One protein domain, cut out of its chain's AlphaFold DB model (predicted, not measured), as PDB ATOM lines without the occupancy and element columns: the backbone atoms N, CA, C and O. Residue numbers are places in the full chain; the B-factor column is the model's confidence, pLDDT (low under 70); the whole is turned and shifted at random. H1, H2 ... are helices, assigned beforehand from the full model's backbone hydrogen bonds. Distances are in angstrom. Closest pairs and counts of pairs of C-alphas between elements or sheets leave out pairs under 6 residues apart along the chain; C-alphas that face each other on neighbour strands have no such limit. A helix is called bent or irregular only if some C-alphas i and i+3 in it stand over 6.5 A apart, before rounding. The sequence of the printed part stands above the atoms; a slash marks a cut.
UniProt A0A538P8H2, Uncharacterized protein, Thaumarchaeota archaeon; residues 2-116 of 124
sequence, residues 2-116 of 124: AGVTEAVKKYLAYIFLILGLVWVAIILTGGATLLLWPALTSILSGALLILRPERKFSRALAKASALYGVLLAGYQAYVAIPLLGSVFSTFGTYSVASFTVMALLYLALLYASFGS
ATOM      1  N   ALA A   2     201.499 156.431  80.541       44.88
ATOM      2  CA  ALA A   2     201.088 155.763  81.790       44.88
ATOM      3  C   ALA A   2     200.662 156.718  82.934       44.88
ATOM      4  O   ALA A   2     199.697 156.442  83.636       44.88
ATOM      5  N   GLY A   3     201.311 157.881  83.083       51.16
ATOM      6  CA  GLY A   3     200.960 158.837  84.149       51.16
ATOM      7  C   GLY A   3     199.609 159.542  83.956       51.16
ATOM      8  O   GLY A   3     198.910 159.821  84.926       51.16
ATOM      9  N   VAL A   4     199.198 159.790  82.705       54.88
ATOM     10  CA  VAL A   4     197.908 160.439  82.399       54.88
ATOM     11  C   VAL A   4     196.751 159.492  82.701       54.88
ATOM     12  O   VAL A   4     195.759 159.901  83.295       54.88
ATOM     13  N   THR A   5     196.883 158.209  82.361       56.41
ATOM     14  CA  THR A   5     195.862 157.205  82.677       56.41
ATOM     15  C   THR A   5     195.760 156.934  84.176       56.41
ATOM     16  O   THR A   5     194.654 156.716  84.661       56.41
ATOM     17  N   GLU A   6     196.856 157.002  84.936       56.78
ATOM     18  CA  GLU A   6     196.803 156.923  86.403       56.78
ATOM     19  C   GLU A   6     196.150 158.149  87.050       56.78
ATOM     20  O   GLU A   6     195.306 157.996  87.935       56.78
ATOM     21  N   ALA A   7     196.454 159.357  86.571       61.28
ATOM     22  CA  ALA A   7     195.785 160.569  87.033       61.28
ATOM     23  C   ALA A   7     194.280 160.532  86.717       61.28
ATOM     24  O   ALA A   7     193.456 160.760  87.600       61.28
ATOM     25  N   VAL A   8     193.899 160.150  85.493       61.38
ATOM     26  CA  VAL A   8     192.486 159.996  85.102       61.38
ATOM     27  C   VAL A   8     191.787 158.948  85.965       61.38
ATOM     28  O   VAL A   8     190.643 159.164  86.345       61.38
ATOM     29  N   LYS A   9     192.458 157.855  86.350       63.62
ATOM     30  CA  LYS A   9     191.913 156.861  87.293       63.62
ATOM     31  C   LYS A   9     191.709 157.441  88.694       63.62
ATOM     32  O   LYS A   9     190.670 157.194  89.300       63.62
ATOM     33  N   LYS A  10     192.664 158.233  89.194       68.38
ATOM     34  CA  LYS A  10     192.585 158.884  90.513       68.38
ATOM     35  C   LYS A  10     191.455 159.913  90.584       68.38
ATOM     36  O   LYS A  10     190.787 160.017  91.609       68.38
ATOM     37  N   TYR A  11     191.215 160.640  89.492       76.31
ATOM     38  CA  TYR A  11     190.195 161.690  89.417       76.31
ATOM     39  C   TYR A  11     188.907 161.263  88.700       76.31
ATOM     40  O   TYR A  11     188.014 162.085  88.513       76.31
ATOM     41  N   LEU A  12     188.769 159.983  88.345       75.31
ATOM     42  CA  LEU A  12     187.692 159.461  87.495       75.31
ATOM     43  C   LEU A  12     186.302 159.834  88.020       75.31
ATOM     44  O   LEU A  12     185.438 160.280  87.269       75.31
ATOM     45  N   ALA A  13     186.116 159.710  89.333       77.25
ATOM     46  CA  ALA A  13     184.864 160.031  89.997       77.25
ATOM     47  C   ALA A  13     184.515 161.529  89.918       77.25
ATOM     48  O   ALA A  13     183.370 161.886  89.649       77.25
ATOM     49  N   TYR A  14     185.511 162.404  90.084       79.38
ATOM     50  CA  TYR A  14     185.336 163.852  89.985       79.38
ATOM     51  C   TYR A  14     185.031 164.289  88.554       79.38
ATOM     52  O   TYR A  14     184.174 165.141  88.351       79.38
ATOM     53  N   ILE A  15     185.671 163.671  87.555       82.06
ATOM     54  CA  ILE A  15     185.396 163.970  86.143       82.06
ATOM     55  C   ILE A  15     183.945 163.595  85.798       82.06
ATOM     56  O   ILE A  15     183.257 164.369  85.139       82.06
ATOM     57  N   PHE A  16     183.441 162.463  86.303       81.31
ATOM     58  CA  PHE A  16     182.030 162.091  86.156       81.31
ATOM     59  C   PHE A  16     181.071 163.098  86.799       81.31
ATOM     60  O   PHE A  16     180.067 163.458  86.185       81.31
ATOM     61  N   LEU A  17     181.383 163.582  88.005       82.81
ATOM     62  CA  LEU A  17     180.577 164.611  88.662       82.81
ATOM     63  C   LEU A  17     180.570 165.920  87.868       82.81
ATOM     64  O   LEU A  17     179.503 166.480  87.644       82.81
ATOM     65  N   ILE A  18     181.734 166.379  87.400       86.56
ATOM     66  CA  ILE A  18     181.856 167.612  86.611       86.56
ATOM     67  C   ILE A  18     181.066 167.492  85.306       86.56
ATOM     68  O   ILE A  18     180.288 168.384  84.987       86.56
ATOM     69  N   LEU A  19     181.198 166.380  84.575       85.00
ATOM     70  CA  LEU A  19     180.419 166.150  83.353       85.00
ATOM     71  C   LEU A  19     178.913 166.105  83.637       85.00
ATOM     72  O   LEU A  19     178.124 166.649  82.870       85.00
ATOM     73  N   GLY A  20     178.514 165.513  84.763       83.25
ATOM     74  CA  GLY A  20     177.136 165.549  85.232       83.25
ATOM     75  C   GLY A  20     176.630 166.971  85.477       83.25
ATOM     76  O   GLY A  20     175.548 167.318  85.012       83.25
ATOM     77  N   LEU A  21     177.427 167.817  86.134       86.38
ATOM     78  CA  LEU A  21     177.104 169.230  86.355       86.38
ATOM     79  C   LEU A  21     177.019 170.022  85.046       86.38
ATOM     80  O   LEU A  21     176.135 170.862  84.910       86.38
ATOM     81  N   VAL A  22     177.884 169.730  84.069       86.31
ATOM     82  CA  VAL A  22     177.809 170.334  82.729       86.31
ATOM     83  C   VAL A  22     176.474 169.998  82.066       86.31
ATOM     84  O   VAL A  22     175.809 170.897  81.557       86.31
ATOM     85  N   TRP A  23     176.020 168.744  82.133       85.31
ATOM     86  CA  TRP A  23     174.692 168.383  81.628       85.31
ATOM     87  C   TRP A  23     173.562 169.107  82.364       85.31
ATOM     88  O   TRP A  23     172.641 169.593  81.713       85.31
ATOM     89  N   VAL A  24     173.639 169.240  83.694       85.69
ATOM     90  CA  VAL A  24     172.652 170.020  84.466       85.69
ATOM     91  C   VAL A  24     172.622 171.478  84.007       85.69
ATOM     92  O   VAL A  24     171.541 172.019  83.786       85.69
ATOM     93  N   ALA A  25     173.784 172.102  83.810       85.62
ATOM     94  CA  ALA A  25     173.868 173.475  83.324       85.62
ATOM     95  C   ALA A  25     173.202 173.633  81.947       85.62
ATOM     96  O   ALA A  25     172.411 174.554  81.760       85.62
ATOM     97  N   ILE A  26     173.440 172.694  81.023       81.94
ATOM     98  CA  ILE A  26     172.823 172.695  79.686       81.94
ATOM     99  C   ILE A  26     171.290 172.620  79.777       81.94
ATOM    100  O   ILE A  26     170.589 173.334  79.058       81.94
ATOM    101  N   ILE A  27     170.750 171.797  80.680       84.12
ATOM    102  CA  ILE A  27     169.298 171.690  80.903       84.12
ATOM    103  C   ILE A  27     168.731 173.015  81.416       84.12
ATOM    104  O   ILE A  27     167.734 173.498  80.886       84.12
ATOM    105  N   LEU A  28     169.387 173.626  82.408       81.62
ATOM    106  CA  LEU A  28     168.952 174.900  82.990       81.62
ATOM    107  C   LEU A  28     168.941 176.041  81.966       81.62
ATOM    108  O   LEU A  28     168.114 176.942  82.068       81.62
ATOM    109  N   THR A  29     169.808 175.988  80.953       80.38
ATOM    110  CA  THR A  29     169.845 176.967  79.855       80.38
ATOM    111  C   THR A  29     168.817 176.715  78.742       80.38
ATOM    112  O   THR A  29     168.882 177.361  77.701       80.38
ATOM    113  N   GLY A  30     167.864 175.797  78.940       69.31
ATOM    114  CA  GLY A  30     166.812 175.481  77.963       69.31
ATOM    115  C   GLY A  30     167.061 174.209  77.148       69.31
ATOM    116  O   GLY A  30     166.435 174.008  76.108       69.31
ATOM    117  N   GLY A  31     167.976 173.345  77.596       67.38
ATOM    118  CA  GLY A  31     168.208 172.037  76.989       67.38
ATOM    119  C   GLY A  31     167.007 171.093  77.135       67.38
ATOM    120  O   GLY A  31     166.217 171.190  78.072       67.38
ATOM    121  N   ALA A  32     166.879 170.140  76.207       72.94
ATOM    122  CA  ALA A  32     165.784 169.172  76.216       72.94
ATOM    123  C   ALA A  32     165.789 168.303  77.487       72.94
ATOM    124  O   ALA A  32     166.841 167.871  77.957       72.94
ATOM    125  N   THR A  33     164.605 167.940  77.984       71.06
ATOM    126  CA  THR A  33     164.422 167.100  79.183       71.06
ATOM    127  C   THR A  33     165.115 165.738  79.075       71.06
ATOM    128  O   THR A  33     165.496 165.153  80.080       71.06
ATOM    129  N   LEU A  34     165.350 165.244  77.854       67.06
ATOM    130  CA  LEU A  34     166.125 164.023  77.587       67.06
ATOM    131  C   LEU A  34     167.576 164.102  78.103       67.06
ATOM    132  O   LEU A  34     168.200 163.072  78.347       67.06
ATOM    133  N   LEU A  35     168.099 165.310  78.329       75.12
ATOM    134  CA  LEU A  35     169.430 165.553  78.882       75.12
ATOM    135  C   LEU A  35     169.496 165.378  80.413       75.12
ATOM    136  O   LEU A  35     170.589 165.377  80.972       75.12
ATOM    137  N   LEU A  36     168.376 165.137  81.109       78.50
ATOM    138  CA  LEU A  36     168.387 164.765  82.538       78.50
ATOM    139  C   LEU A  36     169.065 163.416  82.780       78.50
ATOM    140  O   LEU A  36     169.758 163.225  83.777       78.50
ATOM    141  N   TRP A  37     168.882 162.470  81.864       79.75
ATOM    142  CA  TRP A  37     169.417 161.122  82.007       79.75
ATOM    143  C   TRP A  37     170.956 161.046  82.026       79.75
ATOM    144  O   TRP A  37     171.506 160.395  82.922       79.75
ATOM    145  N   PRO A  38     171.703 161.712  81.121       76.38
ATOM    146  CA  PRO A  38     173.166 161.748  81.189       76.38
ATOM    147  C   PRO A  38     173.675 162.492  82.430       76.38
ATOM    148  O   PRO A  38     174.686 162.080  83.000       76.38
ATOM    149  N   ALA A  39     172.966 163.529  82.893       82.69
ATOM    150  CA  ALA A  39     173.291 164.224  84.135       82.69
ATOM    151  C   ALA A  39     173.207 163.262  85.328       82.69
ATOM    152  O   ALA A  39     174.181 163.083  86.059       82.69
ATOM    153  N   LEU A  40     172.070 162.574  85.476       84.06
ATOM    154  CA  LEU A  40     171.831 161.633  86.568       84.06
ATOM    155  C   LEU A  40     172.812 160.462  86.545       84.06
ATOM    156  O   LEU A  40     173.429 160.160  87.562       84.06
ATOM    157  N   THR A  41     173.000 159.818  85.392       83.31
ATOM    158  CA  THR A  41     173.904 158.662  85.261       83.31
ATOM    159  C   THR A  41     175.364 159.034  85.527       83.31
ATOM    160  O   THR A  41     176.083 158.267  86.175       83.31
ATOM    161  N   SER A  42     175.793 160.232  85.117       81.56
ATOM    162  CA  SER A  42     177.142 160.737  85.392       81.56
ATOM    163  C   SER A  42     177.336 161.076  86.870       81.56
ATOM    164  O   SER A  42     178.323 160.645  87.466       81.56
ATOM    165  N   ILE A  43     176.371 161.763  87.494       84.50
ATOM    166  CA  ILE A  43     176.429 162.109  88.921       84.50
ATOM    167  C   ILE A  43     176.400 160.847  89.786       84.50
ATOM    168  O   ILE A  43     177.234 160.693  90.675       84.50
ATOM    169  N   LEU A  44     175.486 159.914  89.499       83.69
ATOM    170  CA  LEU A  44     175.371 158.646  90.221       83.69
ATOM    171  C   LEU A  44     176.644 157.810  90.091       83.69
ATOM    172  O   LEU A  44     177.119 157.276  91.089       83.69
ATOM    173  N   SER A  45     177.228 157.732  88.893       80.44
ATOM    174  CA  SER A  45     178.495 157.023  88.682       80.44
ATOM    175  C   SER A  45     179.649 157.672  89.438       80.44
ATOM    176  O   SER A  45     180.413 156.968  90.095       80.44
ATOM    177  N   GLY A  46     179.752 159.004  89.408       76.25
ATOM    178  CA  GLY A  46     180.746 159.748  90.178       76.25
ATOM    179  C   GLY A  46     180.596 159.524  91.684       76.25
ATOM    180  O   GLY A  46     181.550 159.130  92.350       76.25
ATOM    181  N   ALA A  47     179.381 159.664  92.218       80.81
ATOM    182  CA  ALA A  47     179.086 159.443  93.632       80.81
ATOM    183  C   ALA A  47     179.372 157.995  94.071       80.81
ATOM    184  O   ALA A  47     179.987 157.768  95.114       80.81
ATOM    185  N   LEU A  48     178.990 157.001  93.261       78.38
ATOM    186  CA  LEU A  48     179.255 155.586  93.544       78.38
ATOM    187  C   LEU A  48     180.743 155.242  93.507       78.38
ATOM    188  O   LEU A  48     181.190 154.405  94.291       78.38
ATOM    189  N   LEU A  49     181.516 155.879  92.628       76.25
ATOM    190  CA  LEU A  49     182.966 155.711  92.588       76.25
ATOM    191  C   LEU A  49     183.663 156.365  93.786       76.25
ATOM    192  O   LEU A  49     184.648 155.804  94.255       76.25
ATOM    193  N   ILE A  50     183.145 157.482  94.314       78.81
ATOM    194  CA  ILE A  50     183.639 158.075  95.571       78.81
ATOM    195  C   ILE A  50     183.334 157.148  96.750       78.81
ATOM    196  O   ILE A  50     184.215 156.845  97.548       78.81
ATOM    197  N   LEU A  51     182.089 156.674  96.853       77.12
ATOM    198  CA  LEU A  51     181.638 155.886  98.000       77.12
ATOM    199  C   LEU A  51     182.197 154.458  97.999       77.12
ATOM    200  O   LEU A  51     182.443 153.890  99.061       77.12
ATOM    201  N   ARG A  52     182.330 153.829  96.823       72.31
ATOM    202  CA  ARG A  52     182.727 152.417  96.673       72.31
ATOM    203  C   ARG A  52     183.575 152.194  95.407       72.31
ATOM    204  O   ARG A  52     183.096 151.536  94.475       72.31
ATOM    205  N   PRO A  53     184.838 152.662  95.376       64.75
ATOM    206  CA  PRO A  53     185.715 152.591  94.194       64.75
ATOM    207  C   PRO A  53     186.114 151.160  93.784       64.75
ATOM    208  O   PRO A  53     186.392 150.888  92.610       64.75
ATOM    209  N   GLU A  54     186.129 150.219  94.732       63.75
ATOM    210  CA  GLU A  54     186.603 148.847  94.491       63.75
ATOM    211  C   GLU A  54     185.516 147.865  94.038       63.75
ATOM    212  O   GLU A  54     185.817 146.760  93.581       63.75
ATOM    213  N   ARG A  55     184.230 148.239  94.109       68.25
ATOM    214  CA  ARG A  55     183.158 147.316  93.719       68.25
ATOM    215  C   ARG A  55     183.072 147.179  92.200       68.25
ATOM    216  O   ARG A  55     182.921 148.160  91.475       68.25
ATOM    217  N   LYS A  56     183.049 145.924  91.730       72.88
ATOM    218  CA  LYS A  56     182.818 145.557  90.317       72.88
ATOM    219  C   LYS A  56     181.588 146.261  89.726       72.88
ATOM    220  O   LYS A  56     181.640 146.712  88.588       72.88
ATOM    221  N   PHE A  57     180.527 146.415  90.523       72.56
ATOM    222  CA  PHE A  57     179.306 147.127  90.136       72.56
ATOM    223  C   PHE A  57     179.544 148.618  89.844       72.56
ATOM    224  O   PHE A  57     179.142 149.089  88.786       72.56
ATOM    225  N   SER A  58     180.260 149.345  90.712       71.19
ATOM    226  CA  SER A  58     180.577 150.768  90.501       71.19
ATOM    227  C   SER A  58     181.377 150.981  89.213       71.19
ATOM    228  O   SER A  58     181.117 151.914  88.458       71.19
ATOM    229  N   ARG A  59     182.314 150.071  88.910       70.12
ATOM    230  CA  ARG A  59     183.096 150.110  87.663       70.12
ATOM    231  C   ARG A  59     182.264 149.764  86.428       70.12
ATOM    232  O   ARG A  59     182.459 150.373  85.382       70.12
ATOM    233  N   ALA A  60     181.348 148.799  86.529       76.12
ATOM    234  CA  ALA A  60     180.433 148.460  85.438       76.12
ATOM    235  C   ALA A  60     179.476 149.622  85.129       76.12
ATOM    236  O   ALA A  60     179.298 149.969  83.964       76.12
ATOM    237  N   LEU A  61     178.944 150.276  86.165       78.00
ATOM    238  CA  LEU A  61     178.091 151.452  86.020       78.00
ATOM    239  C   LEU A  61     178.853 152.640  85.422       78.00
ATOM    240  O   LEU A  61     178.331 153.309  84.535       78.00
ATOM    241  N   ALA A  62     180.101 152.866  85.841       77.25
ATOM    242  CA  ALA A  62     180.956 153.894  85.254       77.25
ATOM    243  C   ALA A  62     181.210 153.636  83.759       77.25
ATOM    244  O   ALA A  62     181.090 154.549  82.950       77.25
ATOM    245  N   LYS A  63     181.481 152.387  83.358       79.31
ATOM    246  CA  LYS A  63     181.615 152.022  81.936       79.31
ATOM    247  C   LYS A  63     180.327 152.265  81.155       79.31
ATOM    248  O   LYS A  63     180.375 152.873  80.092       79.31
ATOM    249  N   ALA A  64     179.190 151.815  81.683       81.06
ATOM    250  CA  ALA A  64     177.892 152.008  81.045       81.06
ATOM    251  C   ALA A  64     177.554 153.500  80.894       81.06
ATOM    252  O   ALA A  64     177.123 153.927  79.828       81.06
ATOM    253  N   SER A  65     177.830 154.301  81.923       82.31
ATOM    254  CA  SER A  65     177.579 155.745  81.911       82.31
ATOM    255  C   SER A  65     178.540 156.495  80.995       82.31
ATOM    256  O   SER A  65     178.116 157.420  80.311       82.31
ATOM    257  N   ALA A  66     179.809 156.084  80.913       82.12
ATOM    258  CA  ALA A  66     180.737 156.642  79.934       82.12
ATOM    259  C   ALA A  66     180.298 156.317  78.501       82.12
ATOM    260  O   ALA A  66     180.257 157.214  77.669       82.12
ATOM    261  N   LEU A  67     179.908 155.070  78.217       85.88
ATOM    262  CA  LEU A  67     179.402 154.686  76.897       85.88
ATOM    263  C   LEU A  67     178.140 155.476  76.528       85.88
ATOM    264  O   LEU A  67     178.039 156.004  75.423       85.88
ATOM    265  N   TYR A  68     177.204 155.594  77.470       83.12
ATOM    266  CA  TYR A  68     175.997 156.392  77.295       83.12
ATOM    267  C   TYR A  68     176.325 157.868  77.026       83.12
ATOM    268  O   TYR A  68     175.772 158.464  76.103       83.12
ATOM    269  N   GLY A  69     177.283 158.434  77.767       83.69
ATOM    270  CA  GLY A  69     177.774 159.795  77.571       83.69
ATOM    271  C   GLY A  69     178.401 160.024  76.193       83.69
ATOM    272  O   GLY A  69     178.105 161.039  75.567       83.69
ATOM    273  N   VAL A  70     179.194 159.072  75.677       87.44
ATOM    274  CA  VAL A  70     179.742 159.134  74.307       87.44
ATOM    275  C   VAL A  70     178.616 159.184  73.279       87.44
ATOM    276  O   VAL A  70     178.605 160.069  72.426       87.44
ATOM    277  N   LEU A  71     177.671 158.242  73.358       86.81
ATOM    278  CA  LEU A  71     176.584 158.129  72.385       86.81
ATOM    279  C   LEU A  71     175.714 159.383  72.374       86.81
ATOM    280  O   LEU A  71     175.386 159.899  71.309       86.81
ATOM    281  N   LEU A  72     175.368 159.896  73.554       87.00
ATOM    282  CA  LEU A  72     174.492 161.050  73.652       87.00
ATOM    283  C   LEU A  72     175.194 162.347  73.245       87.00
ATOM    284  O   LEU A  72     174.608 163.141  72.517       87.00
ATOM    285  N   ALA A  73     176.444 162.560  73.662       85.88
ATOM    286  CA  ALA A  73     177.216 163.721  73.227       85.88
ATOM    287  C   ALA A  73     177.445 163.689  71.705       85.88
ATOM    288  O   ALA A  73     177.253 164.699  71.034       85.88
ATOM    289  N   GLY A  74     177.744 162.517  71.138       85.31
ATOM    290  CA  GLY A  74     177.820 162.330  69.688       85.31
ATOM    291  C   GLY A  74     176.493 162.629  68.982       85.31
ATOM    292  O   GLY A  74     176.477 163.323  67.968       85.31
ATOM    293  N   TYR A  75     175.370 162.179  69.545       86.69
ATOM    294  CA  TYR A  75     174.042 162.484  69.014       86.69
ATOM    295  C   TYR A  75     173.732 163.987  69.051       86.69
ATOM    296  O   TYR A  75     173.267 164.535  68.058       86.69
ATOM    297  N   GLN A  76     174.038 164.680  70.152       85.75
ATOM    298  CA  GLN A  76     173.844 166.131  70.253       85.75
ATOM    299  C   GLN A  76     174.740 166.901  69.271       85.75
ATOM    300  O   GLN A  76     174.283 167.859  68.651       85.75
ATOM    301  N   ALA A  77     175.981 166.448  69.059       86.56
ATOM    302  CA  ALA A  77     176.846 167.004  68.023       86.56
ATOM    303  C   ALA A  77     176.220 166.833  66.630       86.56
ATOM    304  O   ALA A  77     176.157 167.798  65.876       86.56
ATOM    305  N   TYR A  78     175.692 165.645  66.313       86.06
ATOM    306  CA  TYR A  78     175.008 165.380  65.045       86.06
ATOM    307  C   TYR A  78     173.764 166.261  64.848       86.06
ATOM    308  O   TYR A  78     173.600 166.864  63.791       86.06
ATOM    309  N   VAL A  79     172.921 166.400  65.876       85.88
ATOM    310  CA  VAL A  79     171.721 167.258  65.839       85.88
ATOM    311  C   VAL A  79     172.078 168.739  65.664       85.88
ATOM    312  O   VAL A  79     171.286 169.492  65.103       85.88
ATOM    313  N   ALA A  80     173.272 169.161  66.082       84.19
ATOM    314  CA  ALA A  80     173.751 170.527  65.896       84.19
ATOM    315  C   ALA A  80     174.345 170.800  64.496       84.19
ATOM    316  O   ALA A  80     174.481 171.965  64.123       84.19
ATOM    317  N   ILE A  81     174.657 169.775  63.687       86.00
ATOM    318  CA  ILE A  81     175.236 169.941  62.336       86.00
ATOM    319  C   ILE A  81     174.351 170.783  61.400       86.00
ATOM    320  O   ILE A  81     174.887 171.691  60.764       86.00
ATOM    321  N   PRO A  82     173.020 170.571  61.308       85.69
ATOM    322  CA  PRO A  82     172.156 171.379  60.445       85.69
ATOM    323  C   PRO A  82     172.203 172.882  60.751       85.69
ATOM    324  O   PRO A  82     171.966 173.701  59.864       85.69
ATOM    325  N   LEU A  83     172.555 173.266  61.984       82.00
ATOM    326  CA  LEU A  83     172.676 174.671  62.366       82.00
ATOM    327  C   LEU A  83     173.867 175.357  61.685       82.00
ATOM    328  O   LEU A  83     173.807 176.567  61.483       82.00
ATOM    329  N   LEU A  84     174.903 174.614  61.275       83.25
ATOM    330  CA  LEU A  84     176.103 175.151  60.619       83.25
ATOM    331  C   LEU A  84     175.804 175.816  59.269       83.25
ATOM    332  O   LEU A  84     176.463 176.789  58.915       83.25
ATOM    333  N   GLY A  85     174.800 175.322  58.540       81.94
ATOM    334  CA  GLY A  85     174.344 175.902  57.271       81.94
ATOM    335  C   GLY A  85     173.243 176.955  57.422       81.94
ATOM    336  O   GLY A  85     172.700 177.413  56.422       81.94
ATOM    337  N   SER A  86     172.870 177.307  58.655       83.94
ATOM    338  CA  SER A  86     171.753 178.208  58.954       83.94
ATOM    339  C   SER A  86     172.225 179.593  59.410       83.94
ATOM    340  O   SER A  86     173.408 179.816  59.665       83.94
ATOM    341  N   VAL A  87     171.279 180.517  59.612       84.69
ATOM    342  CA  VAL A  87     171.528 181.836  60.234       84.69
ATOM    343  C   VAL A  87     172.134 181.703  61.647       84.69
ATOM    344  O   VAL A  87     172.790 182.616  62.138       84.69
ATOM    345  N   PHE A  88     171.994 180.534  62.280       83.44
ATOM    346  CA  PHE A  88     172.572 180.202  63.583       83.44
ATOM    347  C   PHE A  88     173.932 179.483  63.493       83.44
ATOM    348  O   PHE A  88     174.336 178.823  64.451       83.44
ATOM    349  N   SER A  89     174.664 179.601  62.382       80.50
ATOM    350  CA  SER A  89     175.940 178.896  62.137       80.50
ATOM    351  C   SER A  89     176.971 179.038  63.258       80.50
ATOM    352  O   SER A  89     177.660 178.078  63.607       80.50
ATOM    353  N   THR A  90     177.033 180.212  63.885       83.06
ATOM    354  CA  THR A  90     177.918 180.485  65.025       83.06
ATOM    355  C   THR A  90     177.537 179.638  66.247       83.06
ATOM    356  O   THR A  90     178.392 178.975  66.830       83.06
ATOM    357  N   PHE A  91     176.245 179.566  66.584       79.81
ATOM    358  CA  PHE A  91     175.735 178.695  67.652       79.81
ATOM    359  C   PHE A  91     175.922 177.213  67.321       79.81
ATOM    360  O   PHE A  91     176.312 176.435  68.194       79.81
ATOM    361  N   GLY A  92     175.698 176.827  66.061       78.56
ATOM    362  CA  GLY A  92     175.964 175.475  65.572       78.56
ATOM    363  C   GLY A  92     177.424 175.074  65.780       78.56
ATOM    364  O   GLY A  92     177.697 174.014  66.332       78.56
ATOM    365  N   THR A  93     178.363 175.957  65.435       84.44
ATOM    366  CA  THR A  93     179.808 175.694  65.541       84.44
ATOM    367  C   THR A  93     180.224 175.462  66.990       84.44
ATOM    368  O   THR A  93     180.855 174.448  67.295       84.44
ATOM    369  N   TYR A  94     179.814 176.347  67.906       84.50
ATOM    370  CA  TYR A  94     180.112 176.187  69.331       84.50
ATOM    371  C   TYR A  94     179.463 174.938  69.929       84.50
ATOM    372  O   TYR A  94     180.096 174.242  70.724       84.50
ATOM    373  N   SER A  95     178.233 174.618  69.524       82.19
ATOM    374  CA  SER A  95     177.513 173.438  70.012       82.19
ATOM    375  C   SER A  95     178.183 172.142  69.547       82.19
ATOM    376  O   SER A  95     178.503 171.288  70.371       82.19
ATOM    377  N   VAL A  96     178.476 172.017  68.246       85.81
ATOM    378  CA  VAL A  96     179.160 170.846  67.670       85.81
ATOM    379  C   VAL A  96     180.525 170.643  68.320       85.81
ATOM    380  O   VAL A  96     180.846 169.526  68.727       85.81
ATOM    381  N   ALA A  97     181.316 171.710  68.466       86.06
ATOM    382  CA  ALA A  97     182.624 171.639  69.106       86.06
ATOM    383  C   ALA A  97     182.512 171.180  70.569       86.06
ATOM    384  O   ALA A  97     183.197 170.241  70.976       86.06
ATOM    385  N   SER A  98     181.603 171.779  71.342       85.56
ATOM    386  CA  SER A  98     181.412 171.458  72.763       85.56
ATOM    387  C   SER A  98     180.966 170.010  72.974       85.56
ATOM    388  O   SER A  98     181.550 169.289  73.786       85.56
ATOM    389  N   PHE A  99     179.980 169.544  72.204       86.88
ATOM    390  CA  PHE A  99     179.495 168.168  72.301       86.88
ATOM    391  C   PHE A  99     180.523 167.147  71.810       86.88
ATOM    392  O   PHE A  99     180.648 166.072  72.394       86.88
ATOM    393  N   THR A 100     181.329 167.496  70.807       86.88
ATOM    394  CA  THR A 100     182.434 166.646  70.346       86.88
ATOM    395  C   THR A 100     183.512 166.512  71.422       86.88
ATOM    396  O   THR A 100     183.964 165.403  71.705       86.88
ATOM    397  N   VAL A 101     183.882 167.608  72.091       89.50
ATOM    398  CA  VAL A 101     184.813 167.570  73.231       89.50
ATOM    399  C   VAL A 101     184.248 166.718  74.369       89.50
ATOM    400  O   VAL A 101     184.965 165.875  74.906       89.50
ATOM    401  N   MET A 102     182.959 166.854  74.704       86.38
ATOM    402  CA  MET A 102     182.320 165.984  75.699       86.38
ATOM    403  C   MET A 102     182.365 164.506  75.296       86.38
ATOM    404  O   MET A 102     182.686 163.662  76.133       86.38
ATOM    405  N   ALA A 103     182.096 164.179  74.029       86.44
ATOM    406  CA  ALA A 103     182.168 162.807  73.534       86.44
ATOM    407  C   ALA A 103     183.584 162.230  73.682       86.44
ATOM    408  O   ALA A 103     183.742 161.106  74.158       86.44
ATOM    409  N   LEU A 104     184.619 163.013  73.361       87.69
ATOM    410  CA  LEU A 104     186.016 162.612  73.541       87.69
ATOM    411  C   LEU A 104     186.381 162.408  75.018       87.69
ATOM    412  O   LEU A 104     187.068 161.443  75.348       87.69
ATOM    413  N   LEU A 105     185.893 163.267  75.919       85.75
ATOM    414  CA  LEU A 105     186.100 163.112  77.363       85.75
ATOM    415  C   LEU A 105     185.448 161.829  77.892       85.75
ATOM    416  O   LEU A 105     186.087 161.068  78.620       85.75
ATOM    417  N   TYR A 106     184.212 161.537  77.485       85.00
ATOM    418  CA  TYR A 106     183.561 160.276  77.838       85.00
ATOM    419  C   TYR A 106     184.269 159.063  77.229       85.00
ATOM    420  O   TYR A 106     184.370 158.029  77.887       85.00
ATOM    421  N   LEU A 107     184.819 159.184  76.020       83.75
ATOM    422  CA  LEU A 107     185.589 158.120  75.380       83.75
ATOM    423  C   LEU A 107     186.900 157.852  76.132       83.75
ATOM    424  O   LEU A 107     187.257 156.697  76.365       83.75
ATOM    425  N   ALA A 108     187.576 158.905  76.597       81.31
ATOM    426  CA  ALA A 108     188.755 158.791  77.448       81.31
ATOM    427  C   ALA A 108     188.425 158.128  78.798       81.31
ATOM    428  O   ALA A 108     189.163 157.250  79.249       81.31
ATOM    429  N   LEU A 109     187.293 158.483  79.420       81.44
ATOM    430  CA  LEU A 109     186.807 157.834  80.645       81.44
ATOM    431  C   LEU A 109     186.460 156.362  80.423       81.44
ATOM    432  O   LEU A 109     186.782 155.516  81.263       81.44
ATOM    433  N   LEU A 110     185.831 156.045  79.292       83.38
ATOM    434  CA  LEU A 110     185.500 154.682  78.904       83.38
ATOM    435  C   LEU A 110     186.780 153.855  78.746       83.38
ATOM    436  O   LEU A 110     186.906 152.791  79.353       83.38
ATOM    437  N   TYR A 111     187.763 154.383  78.015       78.75
ATOM    438  CA  TYR A 111     189.058 153.743  77.812       78.75
ATOM    439  C   TYR A 111     189.813 153.538  79.132       78.75
ATOM    440  O   TYR A 111     190.274 152.433  79.418       78.75
ATOM    441  N   ALA A 112     189.861 154.555  79.999       72.19
ATOM    442  CA  ALA A 112     190.472 154.453  81.326       72.19
ATOM    443  C   ALA A 112     189.769 153.415  82.220       72.19
ATOM    444  O   ALA A 112     190.422 152.719  83.003       72.19
ATOM    445  N   SER A 113     188.450 153.271  82.069       71.25
ATOM    446  CA  SER A 113     187.651 152.275  82.786       71.25
ATOM    447  C   SER A 113     187.855 150.854  82.240       71.25
ATOM    448  O   SER A 113     187.777 149.884  83.000       71.25
ATOM    449  N   PHE A 114     188.117 150.695  80.936       67.81
ATOM    450  CA  PHE A 114     188.418 149.405  80.297       67.81
ATOM    451  C   PHE A 114     189.872 148.953  80.450       67.81
ATOM    452  O   PHE A 114     190.088 147.749  80.569       67.81
ATOM    453  N   GLY A 115     190.837 149.873  80.554       53.59
ATOM    454  CA  GLY A 115     192.271 149.615  80.783       53.59
ATOM    455  C   GLY A 115     192.623 149.010  82.155       53.59
ATOM    456  O   GLY A 115     193.700 149.254  82.696       53.59
ATOM    457  N   SER A 116     191.697 148.253  82.742       45.62
ATOM    458  CA  SER A 116     191.859 147.388  83.907       45.62
ATOM    459  C   SER A 116     191.571 145.935  83.496       45.62
ATOM    460  O   SER A 116     190.695 145.282  84.065       45.62
TER     461      SER A 116
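AT A GLANCE: This is residues 2 to 116 of the 124 residues of an uncharacterized protein of Thaumarchaeota archaeon (UniProt A0A538P8H2). Two helical hairpins, H1b with H2 and the longer H3 with H4, form an up-and-down bundle, each helix running against the one before; bent-off arm H1a crosses H4 at residues 109 to 113. The printed part has 115 residues with four named helices, H1 to H4, and is all helix. It is compact, radius of gyration of the C-alphas 14.8 A, spanning 50 by 30 by 17 A.

IN THESE COORDINATES: H1, residues 2 to 28, one helix by its hydrogen bonds, is bent: C-alphas 10 and 13 are 7.8 A apart. Arm H1a, residues 2 to 10, begins at (201.088, 155.763, 81.790); H1b is residues 13 to 28. H2, residues 33 to 51, measures 27.9 A. H3, residues 56 to 85, 45.7 A, is only just irregular: C-alphas 79 and 82 are 6.8 A apart. H4, residues 89 to 114, 36.8 A, ends at (188.418, 149.405, 80.297).

HOW THE PARTS SIT: H1a touches H4 about perpendicular, 85 degrees, closest C-alphas Thr 5 and Ala 112, 6.2 A. Hairpin H3 and H4 touches at a shallow 19 degrees, closest C-alphas Val 70 and Ala 103, 4.5 A. O i to N i+4 pairs fall short in H2, 12 of 15, and H3, 22 of 26.

THE WHOLE: The printed part has no cut; its links are tight. Residues 2 to 10 are among those under 70 in pLDDT.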